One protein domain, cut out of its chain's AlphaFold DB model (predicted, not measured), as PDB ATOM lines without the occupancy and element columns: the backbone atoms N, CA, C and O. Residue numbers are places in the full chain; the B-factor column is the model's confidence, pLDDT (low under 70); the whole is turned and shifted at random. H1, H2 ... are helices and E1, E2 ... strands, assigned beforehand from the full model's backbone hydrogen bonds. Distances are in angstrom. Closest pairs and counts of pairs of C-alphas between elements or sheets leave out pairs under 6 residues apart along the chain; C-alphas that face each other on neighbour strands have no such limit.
ATOM      1  N   LEU A   6     147.444  56.845  39.160       92.06
ATOM      2  CA  LEU A   6     146.409  57.712  38.620       92.06
ATOM      3  C   LEU A   6     145.094  56.945  38.559       92.06
ATOM      4  O   LEU A   6     145.076  55.743  38.292       92.06
ATOM      5  N   HIS A   7     144.009  57.667  38.796       94.44
ATOM      6  CA  HIS A   7     142.644  57.180  38.691       94.44
ATOM      7  C   HIS A   7     141.853  58.102  37.775       94.44
ATOM      8  O   HIS A   7     142.132  59.301  37.693       94.44
ATOM      9  N   TRP A   8     140.845  57.543  37.116       96.38
ATOM     10  CA  TRP A   8     139.843  58.338  36.429       96.38
ATOM     11  C   TRP A   8     138.759  58.754  37.417       96.38
ATOM     12  O   TRP A   8     138.172  57.921  38.106       96.38
ATOM     13  N   TYR A   9     138.512  60.055  37.476       97.12
ATOM     14  CA  TYR A   9     137.427  60.655  38.235       97.12
ATOM     15  C   TYR A   9     136.373  61.174  37.275       97.12
ATOM     16  O   TYR A   9     136.709  61.788  36.263       97.12
ATOM     17  N   ARG A  10     135.105  60.971  37.613       97.38
ATOM     18  CA  ARG A  10     133.957  61.537  36.914       97.38
ATOM     19  C   ARG A  10     133.355  62.660  37.750       97.38
ATOM     20  O   ARG A  10     133.152  62.516  38.954       97.38
ATOM     21  N   MET A  11     133.049  63.771  37.093       97.00
ATOM     22  CA  MET A  11     132.305  64.892  37.662       97.00
ATOM     23  C   MET A  11     131.264  65.395  36.677       97.00
ATOM     24  O   MET A  11     131.458  65.305  35.468       97.00
ATOM     25  N   ILE A  12     130.168  65.937  37.192       96.56
ATOM     26  CA  ILE A  12     129.077  66.464  36.375       96.56
ATOM     27  C   ILE A  12     128.971  67.956  36.652       96.56
ATOM     28  O   ILE A  12     128.701  68.351  37.784       96.56
ATOM     29  N   GLY A  13     129.210  68.766  35.628       95.38
ATOM     30  CA  GLY A  13     128.941  70.200  35.644       95.38
ATOM     31  C   GLY A  13     127.642  70.530  34.918       95.38
ATOM     32  O   GLY A  13     127.138  69.720  34.138       95.38
ATOM     33  N   GLN A  14     127.118  71.726  35.160       93.56
ATOM     34  CA  GLN A  14     125.955  72.257  34.446       93.56
ATOM     35  C   GLN A  14     126.360  73.461  33.608       93.56
ATOM     36  O   GLN A  14     127.108  74.327  34.070       93.56
ATOM     37  N   GLU A  15     125.880  73.512  32.369       91.62
ATOM     38  CA  GLU A  15     126.020  74.703  31.542       91.62
ATOM     39  C   GLU A  15     125.301  75.874  32.213       91.62
ATOM     40  O   GLU A  15     124.167  75.761  32.677       91.62
ATOM     41  N   ARG A  16     125.986  77.012  32.288       88.00
ATOM     42  CA  ARG A  16     125.412  78.261  32.766       88.00
ATOM     43  C   ARG A  16     125.054  79.115  31.556       88.00
ATOM     44  O   ARG A  16     125.913  79.317  30.693       88.00
ATOM     45  N   PRO A  17     123.828  79.658  31.497       76.50
ATOM     46  CA  PRO A  17     123.470  80.593  30.449       76.50
ATOM     47  C   PRO A  17     124.370  81.829  30.536       76.50
ATOM     48  O   PRO A  17     124.587  82.388  31.611       76.50
ATOM     49  N   VAL A  18     124.928  82.230  29.392       70.44
ATOM     50  CA  VAL A  18     125.725  83.462  29.268       70.44
ATOM     51  C   VAL A  18     124.808  84.686  29.167       70.44
ATOM     52  O   VAL A  18     125.201  85.778  29.566       70.44
ATOM     53  N   ASP A  19     123.577  84.483  28.695       68.38
ATOM     54  CA  ASP A  19     122.516  85.483  28.648       68.38
ATOM     55  C   ASP A  19     121.195  84.870  29.139       68.38
ATOM     56  O   ASP A  19     120.887  83.712  28.855       68.38
ATOM     57  N   SER A  20     120.413  85.664  29.870       59.59
ATOM     58  CA  SER A  20     119.165  85.287  30.561       59.59
ATOM     59  C   SER A  20     118.055  84.798  29.618       59.59
ATOM     60  O   SER A  20     117.010  84.347  30.074       59.59
ATOM     61  N   SER A  21     118.267  84.934  28.308       55.47
ATOM     62  CA  SER A  21     117.325  84.633  27.231       55.47
ATOM     63  C   SER A  21     117.466  83.219  26.649       55.47
ATOM     64  O   SER A  21     116.611  82.800  25.870       55.47
ATOM     65  N   GLN A  22     118.515  82.466  27.011       59.12
ATOM     66  CA  GLN A  22     118.729  81.099  26.528       59.12
ATOM     67  C   GLN A  22     118.644  80.089  27.674       59.12
ATOM     68  O   GLN A  22     119.551  79.995  28.497       59.12
ATOM     69  N   GLU A  23     117.592  79.269  27.691       57.78
ATOM     70  CA  GLU A  23     117.540  78.059  28.515       57.78
ATOM     71  C   GLU A  23     118.504  77.009  27.943       57.78
ATOM     72  O   GLU A  23     118.128  76.113  27.191       57.78
ATOM     73  N   LYS A  24     119.790  77.137  28.266       66.00
ATOM     74  CA  LYS A  24     120.784  76.093  28.013       66.00
ATOM     75  C   LYS A  24     121.148  75.453  29.344       66.00
ATOM     76  O   LYS A  24     121.865  76.040  30.145       66.00
ATOM     77  N   ASN A  25     120.604  74.261  29.574       76.25
ATOM     78  CA  ASN A  25     120.816  73.465  30.782       76.25
ATOM     79  C   ASN A  25     121.397  72.096  30.412       76.25
ATOM     80  O   ASN A  25     120.820  71.049  30.712       76.25
ATOM     81  N   ARG A  26     122.492  72.102  29.643       88.50
ATOM     82  CA  ARG A  26     123.190  70.864  29.300       88.50
ATOM     83  C   ARG A  26     123.999  70.388  30.500       88.50
ATOM     84  O   ARG A  26     124.633  71.186  31.190       88.50
ATOM     85  N   SER A  27     124.032  69.077  30.695       93.38
ATOM     86  CA  SER A  27     124.949  68.426  31.623       93.38
ATOM     87  C   SER A  27     126.278  68.147  30.927       93.38
ATOM     88  O   SER A  27     126.316  67.602  29.824       93.38
ATOM     89  N   ILE A  28     127.386  68.505  31.574       94.38
ATOM     90  CA  ILE A  28     128.732  68.209  31.086       94.38
ATOM     91  C   ILE A  28     129.366  67.182  32.018       94.38
ATOM     92  O   ILE A  28     129.797  67.502  33.127       94.38
ATOM     93  N   ILE A  29     129.455  65.940  31.554       95.50
ATOM     94  CA  ILE A  29     130.144  64.856  32.246       95.50
ATOM     95  C   ILE A  29     131.630  64.951  31.902       95.50
ATOM     96  O   ILE A  29     132.030  64.738  30.763       95.50
ATOM     97  N   THR A  30     132.471  65.280  32.876       95.88
ATOM     98  CA  THR A  30     133.921  65.367  32.682       95.88
ATOM     99  C   THR A  30     134.638  64.237  33.398       95.88
ATOM    100  O   THR A  30     134.464  64.026  34.596       95.88
ATOM    101  N   TYR A  31     135.486  63.549  32.647       96.75
ATOM    102  CA  TYR A  31     136.374  62.489  33.085       96.75
ATOM    103  C   TYR A  31     137.797  63.034  33.177       96.75
ATOM    104  O   TYR A  31     138.326  63.535  32.185       96.75
ATOM    105  N   VAL A  32     138.427  62.936  34.344       95.62
ATOM    106  CA  VAL A  32     139.770  63.471  34.599       95.62
ATOM    107  C   VAL A  32     140.673  62.379  35.149       95.62
ATOM    108  O   VAL A  32     140.355  61.766  36.167       95.62
ATOM    109  N   GLU A  33     141.818  62.163  34.514       95.25
ATOM    110  CA  GLU A  33     142.863  61.285  35.035       95.25
ATOM    111  C   GLU A  33     143.755  62.072  36.003       95.25
ATOM    112  O   GLU A  33     144.484  62.982  35.603       95.25
ATOM    113  N   ALA A  34     143.697  61.736  37.291       95.12
ATOM    114  CA  ALA A  34     144.425  62.455  38.329       95.12
ATOM    115  C   ALA A  34     144.903  61.533  39.457       95.12
ATOM    116  O   ALA A  34     144.465  60.400  39.619       95.12
ATOM    117  N   SER A  35     145.814  62.053  40.274       94.44
ATOM    118  CA  SER A  35     146.378  61.379  41.447       94.44
ATOM    119  C   SER A  35     145.513  61.510  42.703       94.44
ATOM    120  O   SER A  35     145.741  60.796  43.675       94.44
ATOM    121  N   SER A  36     144.565  62.455  42.734       94.81
ATOM    122  CA  SER A  36     143.630  62.606  43.855       94.81
ATOM    123  C   SER A  36     142.406  63.450  43.478       94.81
ATOM    124  O   SER A  36     142.527  64.358  42.649       94.81
ATOM    125  N   PRO A  37     141.260  63.263  44.159       95.75
ATOM    126  CA  PRO A  37     140.057  64.061  43.916       95.75
ATOM    127  C   PRO A  37     140.247  65.540  44.297       95.75
ATOM    128  O   PRO A  37     139.731  66.431  43.630       95.75
ATOM    129  N   LYS A  38     141.066  65.833  45.322       95.25
ATOM    130  CA  LYS A  38     141.409  67.216  45.711       95.25
ATOM    131  C   LYS A  38     142.052  67.989  44.564       95.25
ATOM    132  O   LYS A  38     141.828  69.186  44.428       95.25
ATOM    133  N   ARG A  39     142.856  67.306  43.748       93.94
ATOM    134  CA  ARG A  39     143.487  67.925  42.589       93.94
ATOM    135  C   ARG A  39     142.485  68.199  41.479       93.94
ATOM    136  O   ARG A  39     142.519  69.290  40.936       93.94
ATOM    137  N   VAL A  40     141.579  67.263  41.201       96.19
ATOM    138  CA  VAL A  40     140.509  67.465  40.211       96.19
ATOM    139  C   VAL A  40     139.702  68.722  40.542       96.19
ATOM    140  O   VAL A  40     139.584  69.599  39.698       96.19
ATOM    141  N   ILE A  41     139.247  68.861  41.791       96.75
ATOM    142  CA  ILE A  41     138.500  70.046  42.243       96.75
ATOM    143  C   ILE A  41     139.324  71.328  42.129       96.75
ATOM    144  O   ILE A  41     138.809  72.351  41.696       96.75
ATOM    145  N   ARG A  42     140.602  71.293  42.514       95.50
ATOM    146  CA  ARG A  42     141.454  72.486  42.463       95.50
ATOM    147  C   ARG A  42     141.659  72.998  41.036       95.50
ATOM    148  O   ARG A  42     141.716  74.204  40.842       95.50
ATOM    149  N   GLU A  43     141.838  72.097  40.074       94.25
ATOM    150  CA  GLU A  43     142.151  72.470  38.688       94.25
ATOM    151  C   GLU A  43     140.895  72.700  37.832       94.25
ATOM    152  O   GLU A  43     140.947  73.469  36.873       94.25
ATOM    153  N   TYR A  44     139.785  72.019  38.146       95.25
ATOM    154  CA  TYR A  44     138.603  71.967  37.281       95.25
ATOM    155  C   TYR A  44     137.259  72.216  37.988       95.25
ATOM    156  O   TYR A  44     136.214  72.107  37.347       95.25
ATOM    157  N   GLY A  45     137.256  72.485  39.295       95.56
ATOM    158  CA  GLY A  45     136.046  72.813  40.045       95.56
ATOM    159  C   GLY A  45     135.609  74.268  39.853       95.56
ATOM    160  O   GLY A  45     136.427  75.153  39.613       95.56
ATOM    161  N   GLY A  46     134.312  74.534  40.020       95.75
ATOM    162  CA  GLY A  46     133.731  75.865  39.849       95.75
ATOM    163  C   GLY A  46     133.515  76.247  38.384       95.75
ATOM    164  O   GLY A  46     133.296  75.390  37.526       95.75
ATOM    165  N   LEU A  47     133.542  77.550  38.096       95.06
ATOM    166  CA  LEU A  47     133.190  78.084  36.782       95.06
ATOM    167  C   LEU A  47     134.345  77.971  35.783       95.06
ATOM    168  O   LEU A  47     135.385  78.612  35.936       95.06
ATOM    169  N   HIS A  48     134.118  77.239  34.697       93.88
ATOM    170  CA  HIS A  48     135.071  77.074  33.606       93.88
ATOM    171  C   HIS A  48     134.459  77.421  32.254       93.88
ATOM    172  O   HIS A  48     133.343  77.025  31.928       93.88
ATOM    173  N   ARG A  49     135.239  78.115  31.424       91.50
ATOM    174  CA  ARG A  49     134.936  78.310  30.003       91.50
ATOM    175  C   ARG A  49     135.535  77.163  29.201       91.50
ATOM    176  O   ARG A  49     136.737  76.917  29.303       91.50
ATOM    177  N   ILE A  50     134.719  76.475  28.412       89.94
ATOM    178  CA  ILE A  50     135.160  75.373  27.550       89.94
ATOM    179  C   ILE A  50     134.599  75.544  26.141       89.94
ATOM    180  O   ILE A  50     133.544  76.144  25.959       89.94
ATOM    181  N   LEU A  51     135.310  75.021  25.148       86.12
ATOM    182  CA  LEU A  51     134.851  75.002  23.764       86.12
ATOM    183  C   LEU A  51     133.957  73.777  23.554       86.12
ATOM    184  O   LEU A  51     134.394  72.657  23.801       86.12
ATOM    185  N   SER A  52     132.712  73.968  23.138       81.12
ATOM    186  CA  SER A  52     131.783  72.878  22.846       81.12
ATOM    187  C   SER A  52     132.187  72.124  21.575       81.12
ATOM    188  O   SER A  52     133.030  72.577  20.799       81.12
ATOM    189  N   TYR A  53     131.540  70.982  21.327       77.06
ATOM    190  CA  TYR A  53     131.718  70.230  20.081       77.06
ATOM    191  C   TYR A  53     131.418  71.075  18.826       77.06
ATOM    192  O   TYR A  53     132.095  70.933  17.814       77.06
ATOM    193  N   ALA A  54     130.457  72.001  18.908       80.50
ATOM    194  CA  ALA A  54     130.088  72.902  17.816       80.50
ATOM    195  C   ALA A  54     131.034  74.114  17.667       80.50
ATOM    196  O   ALA A  54     130.768  75.006  16.867       80.50
ATOM    197  N   GLY A  55     132.119  74.185  18.449       81.25
ATOM    198  CA  GLY A  55     133.036  75.327  18.452       81.25
ATOM    199  C   GLY A  55     132.508  76.551  19.210       81.25
ATOM    200  O   GLY A  55     133.103  77.623  19.136       81.25
ATOM    201  N   GLU A  56     131.411  76.415  19.957       84.69
ATOM    202  CA  GLU A  56     130.867  77.498  20.782       84.69
ATOM    203  C   GLU A  56     131.547  77.528  22.152       84.69
ATOM    204  O   GLU A  56     131.681  76.494  22.804       84.69
ATOM    205  N   MET A  57     131.923  78.705  22.644       87.50
ATOM    206  CA  MET A  57     132.382  78.841  24.027       87.50
ATOM    207  C   MET A  57     131.195  78.753  24.988       87.50
ATOM    208  O   MET A  57     130.285  79.576  24.924       87.50
ATOM    209  N   ILE A  58     131.235  77.793  25.910       88.62
ATOM    210  CA  ILE A  58     130.219  77.595  26.947       88.62
ATOM    211  C   ILE A  58     130.830  77.769  28.337       88.62
ATOM    212  O   ILE A  58     132.017  77.501  28.551       88.62
ATOM    213  N   VAL A  59     130.020  78.234  29.285       92.06
ATOM    214  CA  VAL A  59     130.395  78.332  30.699       92.06
ATOM    215  C   VAL A  59     129.793  77.143  31.424       92.06
ATOM    216  O   VAL A  59     128.606  76.876  31.286       92.06
ATOM    217  N   VAL A  60     130.603  76.439  32.202       93.94
ATOM    218  CA  VAL A  60     130.180  75.274  32.976       93.94
ATOM    219  C   VAL A  60     130.503  75.511  34.437       93.94
ATOM    220  O   VAL A  60     131.617  75.918  34.753       93.94
ATOM    221  N   ASP A  61     129.539  75.244  35.309       95.38
ATOM    222  CA  ASP A  61     129.727  75.234  36.754       95.38
ATOM    223  C   ASP A  61     129.936  73.796  37.234       95.38
ATOM    224  O   ASP A  61     129.032  72.961  37.141       95.38
ATOM    225  N   TYR A  62     131.149  73.492  37.689       96.62
ATOM    226  CA  TYR A  62     131.525  72.189  38.227       96.62
ATOM    227  C   TYR A  62     131.465  72.167  39.757       96.62
ATOM    228  O   TYR A  62     131.692  73.186  40.415       96.62
ATOM    229  N   PRO A  63     131.271  70.982  40.361       96.12
ATOM    230  CA  PRO A  63     131.353  70.818  41.802       96.12
ATOM    231  C   PRO A  63     132.673  71.339  42.380       96.12
ATOM    232  O   PRO A  63     133.741  71.165  41.797       96.12
ATOM    233  N   GLN A  64     132.601  71.924  43.576       96.56
ATOM    234  CA  GLN A  64     133.763  72.456  44.302       96.56
ATOM    235  C   GLN A  64     134.171  71.584  45.501       96.56
ATOM    236  O   GLN A  64     135.060  71.942  46.273       96.56
ATOM    237  N   HIS A  65     133.536  70.421  45.671       95.81
ATOM    238  CA  HIS A  65     133.803  69.509  46.777       95.81
ATOM    239  C   HIS A  65     134.171  68.108  46.274       95.81
ATOM    240  O   HIS A  65     133.446  67.554  45.446       95.81
ATOM    241  N   PRO A  66     135.248  67.492  46.804       93.69
ATOM    242  CA  PRO A  66     135.694  66.157  46.397       93.69
ATOM    243  C   PRO A  66     134.631  65.059  46.510       93.69
ATOM    244  O   PRO A  66     134.683  64.099  45.752       93.69
ATOM    245  N   ASN A  67     133.666  65.200  47.423       93.69
ATOM    246  CA  ASN A  67     132.600  64.217  47.646       93.69
ATOM    247  C   ASN A  67     131.607  64.120  46.476       93.69
ATOM    248  O   ASN A  67     130.807  63.195  46.438       93.69
ATOM    249  N   HIS A  68     131.638  65.074  45.544       93.62
ATOM    250  CA  HIS A  68     130.815  65.054  44.334       93.62
ATOM    251  C   HIS A  68     131.556  64.433  43.138       93.62
ATOM    252  O   HIS A  68     131.058  64.478  42.014       93.62
ATOM    253  N   LEU A  69     132.760  63.893  43.365       96.06
ATOM    254  CA  LEU A  69     133.523  63.148  42.373       96.06
ATOM    255  C   LEU A  69     133.291  61.654  42.560       96.06
ATOM    256  O   LEU A  69     133.425  61.122  43.660       96.06
ATOM    257  N   GLU A  70     133.023  60.972  41.459       96.81
ATOM    258  CA  GLU A  70     132.974  59.519  41.404       96.81
ATOM    259  C   GLU A  70     134.344  58.999  40.959       96.81
ATOM    260  O   GLU A  70     134.896  59.461  39.959       96.81
ATOM    261  N   ILE A  71     134.922  58.059  41.707       96.19
ATOM    262  CA  ILE A  71     136.108  57.326  41.262       96.19
ATOM    263  C   ILE A  71     135.659  56.153  40.396       96.19
ATOM    264  O   ILE A  71     134.817  55.362  40.814       96.19
ATOM    265  N   LEU A  72     136.213  56.046  39.194       95.56
ATOM    266  CA  LEU A  72     135.866  54.967  38.278       95.56
ATOM    267  C   LEU A  72     136.652  53.695  38.592       95.56
ATOM    268  O   LEU A  72     137.725  53.730  39.204       95.56
ATOM    269  N   GLU A  73     136.101  52.563  38.160       92.25
ATOM    270  CA  GLU A  73     136.733  51.259  38.328       92.25
ATOM    271  C   GLU A  73     138.122  51.219  37.678       92.25
ATOM    272  O   GLU A  73     138.407  51.895  36.690       92.25
ATOM    273  N   LYS A  74     139.018  50.392  38.223       86.00
ATOM    274  CA  LYS A  74     140.427  50.333  37.799       86.00
ATOM    275  C   LYS A  74     140.618  49.941  36.323       86.00
ATOM    276  O   LYS A  74     141.626  50.301  35.725       86.00
ATOM    277  N   ASN A  75     139.693  49.164  35.771       86.19
ATOM    278  CA  ASN A  75     139.658  48.722  34.374       86.19
ATOM    279  C   ASN A  75     138.919  49.702  33.452       86.19
ATOM    280  O   ASN A  75     138.960  49.519  32.237       86.19
ATOM    281  N   TRP A  76     138.256  50.723  33.999       91.00
ATOM    282  CA  TRP A  76     137.611  51.733  33.181       91.00
ATOM    283  C   TRP A  76     138.668  52.571  32.463       91.00
ATOM    284  O   TRP A  76     139.630  53.061  33.063       91.00
ATOM    285  N   HIS A  77     138.463  52.774  31.169       83.62
ATOM    286  CA  HIS A  77     139.281  53.656  30.358       83.62
ATOM    287  C   HIS A  77     138.388  54.453  29.405       83.62
ATOM    288  O   HIS A  77     137.377  53.934  28.919       83.62
ATOM    289  N   PRO A  78     138.752  55.706  29.092       86.81
ATOM    290  CA  PRO A  78     138.037  56.456  28.076       86.81
ATOM    291  C   PRO A  78     138.211  55.785  26.701       86.81
ATOM    292  O   PRO A  78     139.167  55.031  26.488       86.81
ATOM    293  N   PRO A  79     137.348  56.105  25.725       82.19
ATOM    294  CA  PRO A  79     137.516  55.643  24.344       82.19
ATOM    295  C   PRO A  79     138.804  56.178  23.691       82.19
ATOM    296  O   PRO A  79     139.244  55.680  22.660       82.19
ATOM    297  N   THR A  80     139.411  57.214  24.271       76.44
ATOM    298  CA  THR A  80     140.614  57.872  23.763       76.44
ATOM    299  C   THR A  80     141.399  58.530  24.889       76.44
ATOM    300  O   THR A  80     140.834  59.037  25.854       76.44
ATOM    301  N   LEU A  81     142.721  58.567  24.737       77.50
ATOM    302  CA  LEU A  81     143.620  59.289  25.636       77.50
ATOM    303  C   LEU A  81     143.923  60.709  25.143       77.50
ATOM    304  O   LEU A  81     144.861  61.327  25.636       77.50
ATOM    305  N   LYS A  82     143.150  61.239  24.183       80.44
ATOM    306  CA  LYS A  82     143.186  62.652  23.784       80.44
ATOM    307  C   LYS A  82     142.176  63.464  24.582       80.44
ATOM    308  O   LYS A  82     141.063  63.009  24.829       80.44
ATOM    309  N   SER A  83     142.559  64.693  24.926       78.25
ATOM    310  CA  SER A  83     141.597  65.669  25.428       78.25
ATOM    311  C   SER A  83     140.554  65.936  24.348       78.25
ATOM    312  O   SER A  83     140.915  66.310  23.232       78.25
ATOM    313  N   MET A  84     139.280  65.709  24.652       84.56
ATOM    314  CA  MET A  84     138.194  65.947  23.704       84.56
ATOM    315  C   MET A  84     136.872  66.209  24.409       84.56
ATOM    316  O   MET A  84     136.700  65.844  25.573       84.56
ATOM    317  N   ILE A  85     135.947  66.816  23.666       86.19
ATOM    318  CA  ILE A  85     134.544  66.965  24.041       86.19
ATOM    319  C   ILE A  85     133.699  66.276  22.971       86.19
ATOM    320  O   ILE A  85     133.872  66.533  21.780       86.19
ATOM    321  N   ARG A  86     132.804  65.390  23.402       87.94
ATOM    322  CA  ARG A  86     131.880  64.630  22.561       87.94
ATOM    323  C   ARG A  86     130.454  64.945  22.982       87.94
ATOM    324  O   ARG A  86     130.170  65.045  24.170       87.94
ATOM    325  N   GLN A  87     129.553  65.064  22.019       87.69
ATOM    326  CA  GLN A  87     128.126  65.116  22.301       87.69
ATOM    327  C   GLN A  87     127.557  63.696  22.351       87.69
ATOM    328  O   GLN A  87     127.740  62.935  21.403       87.69
ATOM    329  N   VAL A  88     126.915  63.338  23.464       87.44
ATOM    330  CA  VAL A  88     126.248  62.034  23.630       87.44
ATOM    331  C   VAL A  88     124.795  62.131  23.180       87.44
ATOM    332  O   VAL A  88     124.308  61.271  22.454       87.44
ATOM    333  N   ASP A  89     124.132  63.216  23.570       88.31
ATOM    334  CA  ASP A  89     122.755  63.542  23.212       88.31
ATOM    335  C   ASP A  89     122.578  65.084  23.198       88.31
ATOM    336  O   ASP A  89     123.532  65.816  23.486       88.31
ATOM    337  N   PRO A  90     121.407  65.637  22.824       85.81
ATOM    338  CA  PRO A  90     121.185  67.090  22.799       85.81
ATOM    339  C   PRO A  90     121.445  67.818  24.129       85.81
ATOM    340  O   PRO A  90     121.789  69.001  24.118       85.81
ATOM    341  N   MET A  91     121.314  67.117  25.255       88.25
ATOM    342  CA  MET A  91     121.407  67.648  26.613       88.25
ATOM    343  C   MET A  91     122.702  67.261  27.339       88.25
ATOM    344  O   MET A  91     122.989  67.840  28.386       88.25
ATOM    345  N   THR A  92     123.505  66.343  26.793       91.06
ATOM    346  CA  THR A  92     124.691  65.808  27.473       91.06
ATOM    347  C   THR A  92     125.952  65.892  26.619       91.06
ATOM    348  O   THR A  92     126.034  65.351  25.510       91.06
ATOM    349  N   LEU A  93     126.985  66.515  27.187       90.94
ATOM    350  CA  LEU A  93     128.346  66.509  26.657       90.94
ATOM    351  C   LEU A  93     129.256  65.676  27.559       90.94
ATOM    352  O   LEU A  93     129.190  65.770  28.781       90.94
ATOM    353  N   GLU A  94     130.161  64.920  26.955       93.69
ATOM    354  CA  GLU A  94     131.258  64.255  27.645       93.69
ATOM    355  C   GLU A  94     132.575  64.949  27.340       93.69
ATOM    356  O   GLU A  94     132.860  65.277  26.191       93.69
ATOM    357  N   ARG A  95     133.409  65.133  28.359       93.50
ATOM    358  CA  ARG A  95     134.752  65.691  28.238       93.50
ATOM    359  C   ARG A  95     135.761  64.742  28.857       93.50
ATOM    360  O   ARG A  95     135.580  64.314  29.989       93.50
ATOM    361  N   TYR A  96     136.858  64.474  28.163       93.31
ATOM    362  CA  TYR A  96     137.950  63.645  28.678       93.31
ATOM    363  C   TYR A  96     139.202  64.495  28.864       93.31
ATOM    364  O   TYR A  96     139.577  65.242  27.963       93.31
TER     365      TYR A  96
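What this domain is: This is residues 6 to 96 of the 148 residues of an uncharacterized protein of Alicyclobacillus sp. TC (UniProt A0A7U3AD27). Picture one six-stranded sheet, strongly twisted and curled like part of a barrel, with the long hairpin E1 and E2 in its middle and the hairpins E3 and E4, and E5 and E6, at its two edges. One short helix, H1, sits beside the strands, near E1 and E2, and the long link of residues 63 to 83 runs round the outside from E4 to E5. The printed part has 91 residues, with one named helix and six named strands in the order E1, E2, H1, E3, E4, E5, E6; the sheet runs E3, E4, E1, E2, E6, E5 and is mixed, and the class is mostly strand. It is compact, with a radius of gyration of the C-alphas of 13.1 A, yet elongated, spanning 42 by 26 by 16 A.

Where its parts are: Find C-alpha 7 at (142.644, 57.180, 38.691); from there E1, residues 7 to 16, runs 27.9 A to C-alpha 16 at (125.412, 78.261, 32.766). E2, residues 27 to 34, comes back over 21.4 A. Next come H1, residues 37 to 44, 10.4 A long, and the strands E3, residues 46 to 51, and E4, residues 57 to 62. Look last for E5, residues 84 to 89, and E6, residues 92 to 96, which ends at C-alpha 96, (137.950, 63.645, 28.678).

How they stand to each other: Begin at the hairpin E1 and E2, antiparallel at 150 degrees, where N 9 and O 32 are 2.8 A apart. E1 is staggered: it pairs with E2 over residues 7 to 14 and with E4 over 14 to 16. E4 and E1 are antiparallel at 117 degrees, with N 16 and O 59 2.8 A apart. The edge strand E3 is the neighbour of E4, antiparallel at 152 degrees, with N 48 and O 60 2.8 A apart, within hydrogen-bond range. On the other side of E2 look for E6, parallel to E2 at 14 degrees, with N 29 and O 93 at 2.8 A. The edge strand E5 is antiparallel to E6 at 157 degrees, with N 86 and O 94 at 2.8 A. H1 is on the sheet, only just at the sheet's level with a height of 3.7 A; its closest C-alphas to E2 are those of Val 40 and Ala 34, 6.6 A apart. Within H1 every O i to N i+4 pair is within hydrogen-bond range. E4 and E5 are apart.

The domain as a whole: The two C-alphas farthest apart are those of Ser 21 and Asn 75, 42.9 A. The printed part has no cut. The link from E4 to E5 is long, 21 residues; within it residues 70 to 71 pair antiparallel with residues 9 to 10 of E1. Mean pLDDT of the printed part is 88.7, and residues 19 to 24 are under 70.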